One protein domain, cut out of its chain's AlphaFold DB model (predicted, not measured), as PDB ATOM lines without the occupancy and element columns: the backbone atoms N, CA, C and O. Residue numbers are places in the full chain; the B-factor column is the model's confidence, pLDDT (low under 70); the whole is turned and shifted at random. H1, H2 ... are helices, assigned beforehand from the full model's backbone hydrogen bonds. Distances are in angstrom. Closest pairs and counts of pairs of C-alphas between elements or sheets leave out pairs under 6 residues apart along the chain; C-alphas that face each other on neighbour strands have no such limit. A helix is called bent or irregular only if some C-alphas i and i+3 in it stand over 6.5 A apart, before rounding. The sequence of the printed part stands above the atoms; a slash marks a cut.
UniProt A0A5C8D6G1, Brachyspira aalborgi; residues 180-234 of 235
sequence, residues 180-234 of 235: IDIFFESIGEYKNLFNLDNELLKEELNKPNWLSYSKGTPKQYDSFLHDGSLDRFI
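Overview. This is residues 180 to 234 of the 235 residues of a protein of Brachyspira aalborgi (UniProt A0A5C8D6G1). Three helices follow one another round a rough ring: a sharply kinked H1, then H2, then a long loop of residues 206 to 217 that leads to H3, which packs on the first residues of H1. After H3, residues 225 to 234 fold back toward the middle of the ring. The printed part has 55 residues, with three named helices in the order H1, H2, H3 and no named strand; the class is all helix. The whole is compact, with a radius of gyration of the C-alphas of 10.4 A, and rounded, spanning 26 by 23 by 19 A.

Arrangement. H1, residues 180 to 195, has a kink of 127 degrees near residue 189 and is irregular: C-alphas 186 and 189 are 9.3 A apart, and its line is a rough one. H2, residues 198 to 205, is close to H1 but not clearly touching; their closest C-alphas, those of Phe 194 and Leu 201, are 7.1 A apart. Their lines stand at a steep tilt of 58 degrees, opposite ways. H3, residues 218 to 224, touches H1, which meets it with residues 180 to 183 alone; the closest C-alphas, those of Phe 183 and Tyr 221, are 6.2 A apart. These two run opposite ways at a shallow tilt of 12 degrees. H2 and H3 are apart. Each O i to N i+4 pair of H2 is within hydrogen-bond range, against 2 of 3 in H3 and 5 of 12 in H1, where 9 of 13 O i to N i+3 pairs are within range.

Along the chain. H1 begins at C-alpha 180 (17.424, -39.316, 11.156) and measures 12.5 A from first to last C-alpha. H2 measures 10.3 A. H3 measures 10.2 A and ends at C-alpha 224 (9.034, -32.487, 10.277).

Size, cuts and confidence. The C-alphas farthest apart, those of Asp 197 and Phe 224, are 26.5 A apart. The link from H1 to H2 is tight, and the link from H2 to H3 is long, with 12 residues. The printed part has no cut. Its mean pLDDT is 88.8, and no printed residue is under 70.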
ATOM      1  N   ILE A 180      16.722 -38.135  11.670       91.62
ATOM      2  CA  ILE A 180      17.424 -39.316  11.156       91.62
ATOM      3  C   ILE A 180      16.962 -40.620  11.808       91.62
ATOM      4  O   ILE A 180      16.881 -41.638  11.120       91.62
ATOM      5  N   ASP A 181      16.608 -40.602  13.095       90.25
ATOM      6  CA  ASP A 181      16.163 -41.806  13.794       90.25
ATOM      7  C   ASP A 181      14.791 -42.254  13.272       90.25
ATOM      8  O   ASP A 181      14.573 -43.438  13.011       90.25
ATOM      9  N   ILE A 182      13.883 -41.297  13.042       90.00
ATOM     10  CA  ILE A 182      12.562 -41.558  12.456       90.00
ATOM     11  C   ILE A 182      12.687 -42.022  11.006       90.00
ATOM     12  O   ILE A 182      12.025 -42.984  10.602       90.00
ATOM     13  N   PHE A 183      13.547 -41.369  10.227       91.62
ATOM     14  CA  PHE A 183      13.800 -41.755   8.846       91.62
ATOM     15  C   PHE A 183      14.333 -43.189   8.761       91.62
ATOM     16  O   PHE A 183      13.754 -44.018   8.058       91.62
ATOM     17  N   PHE A 184      15.374 -43.522   9.526       91.38
ATOM     18  CA  PHE A 184      15.975 -44.856   9.522       91.38
ATOM     19  C   PHE A 184      15.037 -45.942  10.055       91.38
ATOM     20  O   PHE A 184      15.043 -47.053   9.528       91.38
ATOM     21  N   GLU A 185      14.186 -45.634  11.034       88.56
ATOM     22  CA  GLU A 185      13.128 -46.547  11.477       88.56
ATOM     23  C   GLU A 185      12.078 -46.797  10.376       88.56
ATOM     24  O   GLU A 185      11.546 -47.903  10.267       88.56
ATOM     25  N   SER A 186      11.767 -45.797   9.544       89.19
ATOM     26  CA  SER A 186      10.766 -45.931   8.472       89.19
ATOM     27  C   SER A 186      11.213 -46.842   7.328       89.19
ATOM     28  O   SER A 186      10.385 -47.534   6.738       89.19
ATOM     29  N   ILE A 187      12.521 -46.873   7.054       89.75
ATOM     30  CA  ILE A 187      13.126 -47.678   5.986       89.75
ATOM     31  C   ILE A 187      13.726 -48.995   6.501       89.75
ATOM     32  O   ILE A 187      14.183 -49.812   5.707       89.75
ATOM     33  N   GLY A 188      13.730 -49.234   7.816       88.69
ATOM     34  CA  GLY A 188      14.136 -50.507   8.413       88.69
ATOM     35  C   GLY A 188      15.559 -50.933   8.031       88.69
ATOM     36  O   GLY A 188      16.524 -50.206   8.259       88.69
ATOM     37  N   GLU A 189      15.706 -52.130   7.461       88.88
ATOM     38  CA  GLU A 189      17.006 -52.690   7.055       88.88
ATOM     39  C   GLU A 189      17.709 -51.886   5.949       88.88
ATOM     40  O   GLU A 189      18.941 -51.861   5.884       88.88
ATOM     41  N   TYR A 190      16.946 -51.148   5.134       90.56
ATOM     42  CA  TYR A 190      17.481 -50.336   4.041       90.56
ATOM     43  C   TYR A 190      18.267 -49.114   4.527       90.56
ATOM     44  O   TYR A 190      18.992 -48.507   3.740       90.56
ATOM     45  N   LYS A 191      18.223 -48.778   5.827       90.44
ATOM     46  CA  LYS A 191      19.076 -47.727   6.409       90.44
ATOM     47  C   LYS A 191      20.565 -47.972   6.189       90.44
ATOM     48  O   LYS A 191      21.337 -47.025   6.115       90.44
ATOM     49  N   ASN A 192      20.973 -49.232   6.033       88.94
ATOM     50  CA  ASN A 192      22.365 -49.586   5.776       88.94
ATOM     51  C   ASN A 192      22.876 -49.032   4.434       88.94
ATOM     52  O   ASN A 192      24.074 -48.802   4.298       88.94
ATOM     53  N   LEU A 193      21.985 -48.749   3.475       88.81
ATOM     54  CA  LEU A 193      22.339 -48.097   2.210       88.81
ATOM     55  C   LEU A 193      22.820 -46.652   2.413       88.81
ATOM     56  O   LEU A 193      23.608 -46.149   1.622       88.81
ATOM     57  N   PHE A 194      22.412 -46.004   3.507       88.25
ATOM     58  CA  PHE A 194      22.847 -44.653   3.873       88.25
ATOM     59  C   PHE A 194      24.205 -44.631   4.595       88.25
ATOM     60  O   PHE A 194      24.671 -43.563   4.991       88.25
ATOM     61  N   ASN A 195      24.841 -45.799   4.755       81.25
ATOM     62  CA  ASN A 195      26.218 -45.950   5.234       81.25
ATOM     63  C   ASN A 195      27.213 -46.252   4.091       81.25
ATOM     64  O   ASN A 195      28.381 -46.520   4.371       81.25
ATOM     65  N   LEU A 196      26.756 -46.278   2.831       73.94
ATOM     66  CA  LEU A 196      27.600 -46.494   1.648       73.94
ATOM     67  C   LEU A 196      28.491 -45.274   1.354       73.94
ATOM     68  O   LEU A 196      28.343 -44.219   1.968       73.94
ATOM     69  N   ASP A 197      29.416 -45.433   0.403       74.94
ATOM     70  CA  ASP A 197      30.296 -44.359  -0.069       74.94
ATOM     71  C   ASP A 197      29.504 -43.088  -0.439       74.94
ATOM     72  O   ASP A 197      28.473 -43.141  -1.121       74.94
ATOM     73  N   ASN A 198      29.999 -41.938   0.024       73.62
ATOM     74  CA  ASN A 198      29.313 -40.652  -0.046       73.62
ATOM     75  C   ASN A 198      29.076 -40.182  -1.489       73.62
ATOM     76  O   ASN A 198      28.093 -39.484  -1.726       73.62
ATOM     77  N   GLU A 199      29.936 -40.533  -2.452       83.50
ATOM     78  CA  GLU A 199      29.782 -40.062  -3.839       83.50
ATOM     79  C   GLU A 199      28.598 -40.719  -4.558       83.50
ATOM     80  O   GLU A 199      27.748 -40.018  -5.109       83.50
ATOM     81  N   LEU A 200      28.489 -42.049  -4.482       83.81
ATOM     82  CA  LEU A 200      27.376 -42.803  -5.071       83.81
ATOM     83  C   LEU A 200      26.042 -42.430  -4.422       83.81
ATOM     84  O   LEU A 200      25.036 -42.232  -5.107       83.81
ATOM     85  N   LEU A 201      26.033 -42.300  -3.093       86.50
ATOM     86  CA  LEU A 201      24.836 -41.903  -2.362       86.50
ATOM     87  C   LEU A 201      24.399 -40.483  -2.748       86.50
ATOM     88  O   LEU A 201      23.211 -40.232  -2.947       86.50
ATOM     89  N   LYS A 202      25.353 -39.560  -2.913       87.19
ATOM     90  CA  LYS A 202      25.077 -38.193  -3.357       87.19
ATOM     91  C   LYS A 202      24.524 -38.143  -4.775       87.19
ATOM     92  O   LYS A 202      23.591 -37.381  -5.023       87.19
ATOM     93  N   GLU A 203      25.063 -38.926  -5.704       89.38
ATOM     94  CA  GLU A 203      24.529 -39.007  -7.068       89.38
ATOM     95  C   GLU A 203      23.063 -39.468  -7.064       89.38
ATOM     96  O   GLU A 203      22.209 -38.852  -7.707       89.38
ATOM     97  N   GLU A 204      22.744 -40.504  -6.285       89.50
ATOM     98  CA  GLU A 204      21.387 -41.043  -6.208       89.50
ATOM     99  C   GLU A 204      20.407 -40.056  -5.557       89.50
ATOM    100  O   GLU A 204      19.334 -39.794  -6.106       89.50
ATOM    101  N   LEU A 205      20.786 -39.467  -4.416       90.75
ATOM    102  CA  LEU A 205      19.930 -38.554  -3.651       90.75
ATOM    103  C   LEU A 205      19.685 -37.209  -4.359       90.75
ATOM    104  O   LEU A 205      18.727 -36.515  -4.023       90.75
ATOM    105  N   ASN A 206      20.468 -36.875  -5.389       90.69
ATOM    106  CA  ASN A 206      20.220 -35.718  -6.257       90.69
ATOM    107  C   ASN A 206      19.124 -35.950  -7.313       90.69
ATOM    108  O   ASN A 206      18.703 -35.009  -7.991       90.69
ATOM    109  N   LYS A 207      18.630 -37.183  -7.493       91.62
ATOM    110  CA  LYS A 207      17.569 -37.448  -8.475       91.62
ATOM    111  C   LYS A 207      16.232 -36.838  -8.021       91.62
ATOM    112  O   LYS A 207      15.908 -36.881  -6.834       91.62
ATOM    113  N   PRO A 208      15.364 -36.378  -8.949       89.81
ATOM    114  CA  PRO A 208      14.132 -35.652  -8.609       89.81
ATOM    115  C   PRO A 208      13.196 -36.350  -7.611       89.81
ATOM    116  O   PRO A 208      12.482 -35.687  -6.862       89.81
ATOM    117  N   ASN A 209      13.185 -37.686  -7.576       87.50
ATOM    118  CA  ASN A 209      12.361 -38.438  -6.629       87.50
ATOM    119  C   ASN A 209      12.817 -38.280  -5.170       87.50
ATOM    120  O   ASN A 209      11.960 -38.271  -4.287       87.50
ATOM    121  N   TRP A 210      14.119 -38.110  -4.927       89.81
ATOM    122  CA  TRP A 210      14.715 -37.968  -3.593       89.81
ATOM    123  C   TRP A 210      14.672 -36.534  -3.052       89.81
ATOM    124  O   TRP A 210      14.775 -36.325  -1.849       89.81
ATOM    125  N   LEU A 211      14.394 -35.553  -3.913       88.62
ATOM    126  CA  LEU A 211      14.239 -34.141  -3.539       88.62
ATOM    127  C   LEU A 211      12.791 -33.756  -3.173       88.62
ATOM    128  O   LEU A 211      12.497 -32.583  -2.930       88.62
ATOM    129  N   SER A 212      11.869 -34.723  -3.168       88.81
ATOM    130  CA  SER A 212      10.445 -34.509  -2.895       88.81
ATOM    131  C   SER A 212      10.154 -34.373  -1.399       88.81
ATOM    132  O   SER A 212      10.679 -35.135  -0.599       88.81
ATOM    133  N   TYR A 213       9.229 -33.485  -1.030       90.62
ATOM    134  CA  TYR A 213       8.740 -33.322   0.347       90.62
ATOM    135  C   TYR A 213       7.632 -34.316   0.747       90.62
ATOM    136  O   TYR A 213       7.056 -34.187   1.822       90.62
ATOM    137  N   SER A 214       7.283 -35.284  -0.106       88.12
ATOM    138  CA  SER A 214       6.108 -36.145   0.118       88.12
ATOM    139  C   SER A 214       6.303 -37.612  -0.283       88.12
ATOM    140  O   SER A 214       5.319 -38.323  -0.484       88.12
ATOM    141  N   LYS A 215       7.549 -38.065  -0.475       87.94
ATOM    142  CA  LYS A 215       7.881 -39.425  -0.947       87.94
ATOM    143  C   LYS A 215       8.749 -40.242   0.022       87.94
ATOM    144  O   LYS A 215       9.465 -41.138  -0.404       87.94
ATOM    145  N   GLY A 216       8.705 -39.932   1.312       89.50
ATOM    146  CA  GLY A 216       9.507 -40.583   2.349       89.50
ATOM    147  C   GLY A 216      11.008 -40.315   2.210       89.50
ATOM    148  O   GLY A 216      11.811 -41.199   2.478       89.50
ATOM    149  N   THR A 217      11.396 -39.127   1.743       92.69
ATOM    150  CA  THR A 217      12.802 -38.752   1.500       92.69
ATOM    151  C   THR A 217      13.441 -38.135   2.751       92.69
ATOM    152  O   THR A 217      12.704 -37.606   3.588       92.69
ATOM    153  N   PRO A 218      14.785 -38.076   2.862       93.31
ATOM    154  CA  PRO A 218      15.450 -37.313   3.924       93.31
ATOM    155  C   PRO A 218      14.903 -35.885   4.056       93.31
ATOM    156  O   PRO A 218      14.625 -35.421   5.154       93.31
ATOM    157  N   LYS A 219      14.624 -35.231   2.923       91.69
ATOM    158  CA  LYS A 219      14.061 -33.880   2.872       91.69
ATOM    159  C   LYS A 219      12.654 -33.776   3.465       91.69
ATOM    160  O   LYS A 219      12.322 -32.784   4.105       91.69
ATOM    161  N   GLN A 220      11.815 -34.793   3.264       93.12
ATOM    162  CA  GLN A 220      10.505 -34.849   3.909       93.12
ATOM    163  C   GLN A 220      10.641 -35.012   5.426       93.12
ATOM    164  O   GLN A 220       9.956 -34.314   6.166       93.12
ATOM    165  N   TYR A 221      11.500 -35.921   5.893       93.19
ATOM    166  CA  TYR A 221      11.664 -36.151   7.332       93.19
ATOM    167  C   TYR A 221      12.290 -34.947   8.041       93.19
ATOM    168  O   TYR A 221      11.822 -34.583   9.118       93.19
ATOM    169  N   ASP A 222      13.256 -34.275   7.407       92.81
ATOM    170  CA  ASP A 222      13.818 -33.016   7.905       92.81
ATOM    171  C   ASP A 222      12.740 -31.928   8.032       92.81
ATOM    172  O   ASP A 222      12.683 -31.239   9.043       92.81
ATOM    173  N   SER A 223      11.781 -31.863   7.094       92.00
ATOM    174  CA  SER A 223      10.659 -30.909   7.172       92.00
ATOM    175  C   SER A 223       9.741 -31.080   8.387       92.00
ATOM    176  O   SER A 223       9.003 -30.159   8.739       92.00
ATOM    177  N   PHE A 224       9.771 -32.247   9.037       89.50
ATOM    178  CA  PHE A 224       9.034 -32.487  10.277       89.50
ATOM    179  C   PHE A 224       9.845 -32.117  11.521       89.50
ATOM    180  O   PHE A 224       9.271 -31.633  12.495       89.50
ATOM    181  N   LEU A 225      11.157 -32.367  11.500       87.56
ATOM    182  CA  LEU A 225      12.080 -32.135  12.608       87.56
ATOM    183  C   LEU A 225      13.388 -31.552  12.058       87.56
ATOM    184  O   LEU A 225      14.319 -32.281  11.740       87.56
ATOM    185  N   HIS A 226      13.462 -30.228  11.966       88.81
ATOM    186  CA  HIS A 226      14.645 -29.525  11.464       88.81
ATOM    187  C   HIS A 226      15.755 -29.459  12.524       88.81
ATOM    188  O   HIS A 226      15.982 -28.421  13.146       88.81
ATOM    189  N   ASP A 227      16.422 -30.584  12.769       92.38
ATOM    190  CA  ASP A 227      17.476 -30.730  13.783       92.38
ATOM    191  C   ASP A 227      18.892 -30.896  13.197       92.38
ATOM    192  O   ASP A 227      19.851 -31.128  13.941       92.38
ATOM    193  N   GLY A 228      19.021 -30.800  11.869       92.00
ATOM    194  CA  GLY A 228      20.274 -30.923  11.119       92.00
ATOM    195  C   GLY A 228      20.811 -32.354  10.992       92.00
ATOM    196  O   GLY A 228      21.854 -32.589  10.379       92.00
ATOM    197  N   SER A 229      20.129 -33.358  11.556       92.69
ATOM    198  CA  SER A 229      20.605 -34.749  11.541       92.69
ATOM    199  C   SER A 229      20.546 -35.412  10.162       92.69
ATOM    200  O   SER A 229      21.228 -36.416   9.935       92.69
ATOM    201  N   LEU A 230      19.766 -34.848   9.236       93.06
ATOM    202  CA  LEU A 230      19.598 -35.329   7.864       93.06
ATOM    203  C   LEU A 230      20.333 -34.484   6.813       93.06
ATOM    204  O   LEU A 230      20.367 -34.904   5.657       93.06
ATOM    205  N   ASP A 231      20.982 -33.377   7.189       90.81
ATOM    206  CA  ASP A 231      21.631 -32.432   6.258       90.81
ATOM    207  C   ASP A 231      22.610 -33.116   5.298       90.81
ATOM    208  O   ASP A 231      22.670 -32.801   4.114       90.81
ATOM    209  N   ARG A 232      23.338 -34.134   5.776       87.56
ATOM    210  CA  ARG A 232      24.293 -34.903   4.956       87.56
ATOM    211  C   ARG A 232      23.659 -35.695   3.805       87.56
ATOM    212  O   ARG A 232      24.384 -36.214   2.964       87.56
ATOM    213  N   PHE A 233      22.337 -35.845   3.802       89.62
ATOM    214  CA  PHE A 233      21.565 -36.573   2.793       89.62
ATOM    215  C   PHE A 233      20.679 -35.649   1.950       89.62
ATOM    216  O   PHE A 233      19.889 -36.129   1.136       89.62
ATOM    217  N   ILE A 234      20.775 -34.337   2.165       85.69
ATOM    218  CA  ILE A 234      19.994 -33.325   1.466       85.69
ATOM    219  C   ILE A 234      20.984 -32.489   0.660       85.69
ATOM    220  O   ILE A 234      21.809 -31.768   1.218       85.69
TER     221      ILE A 234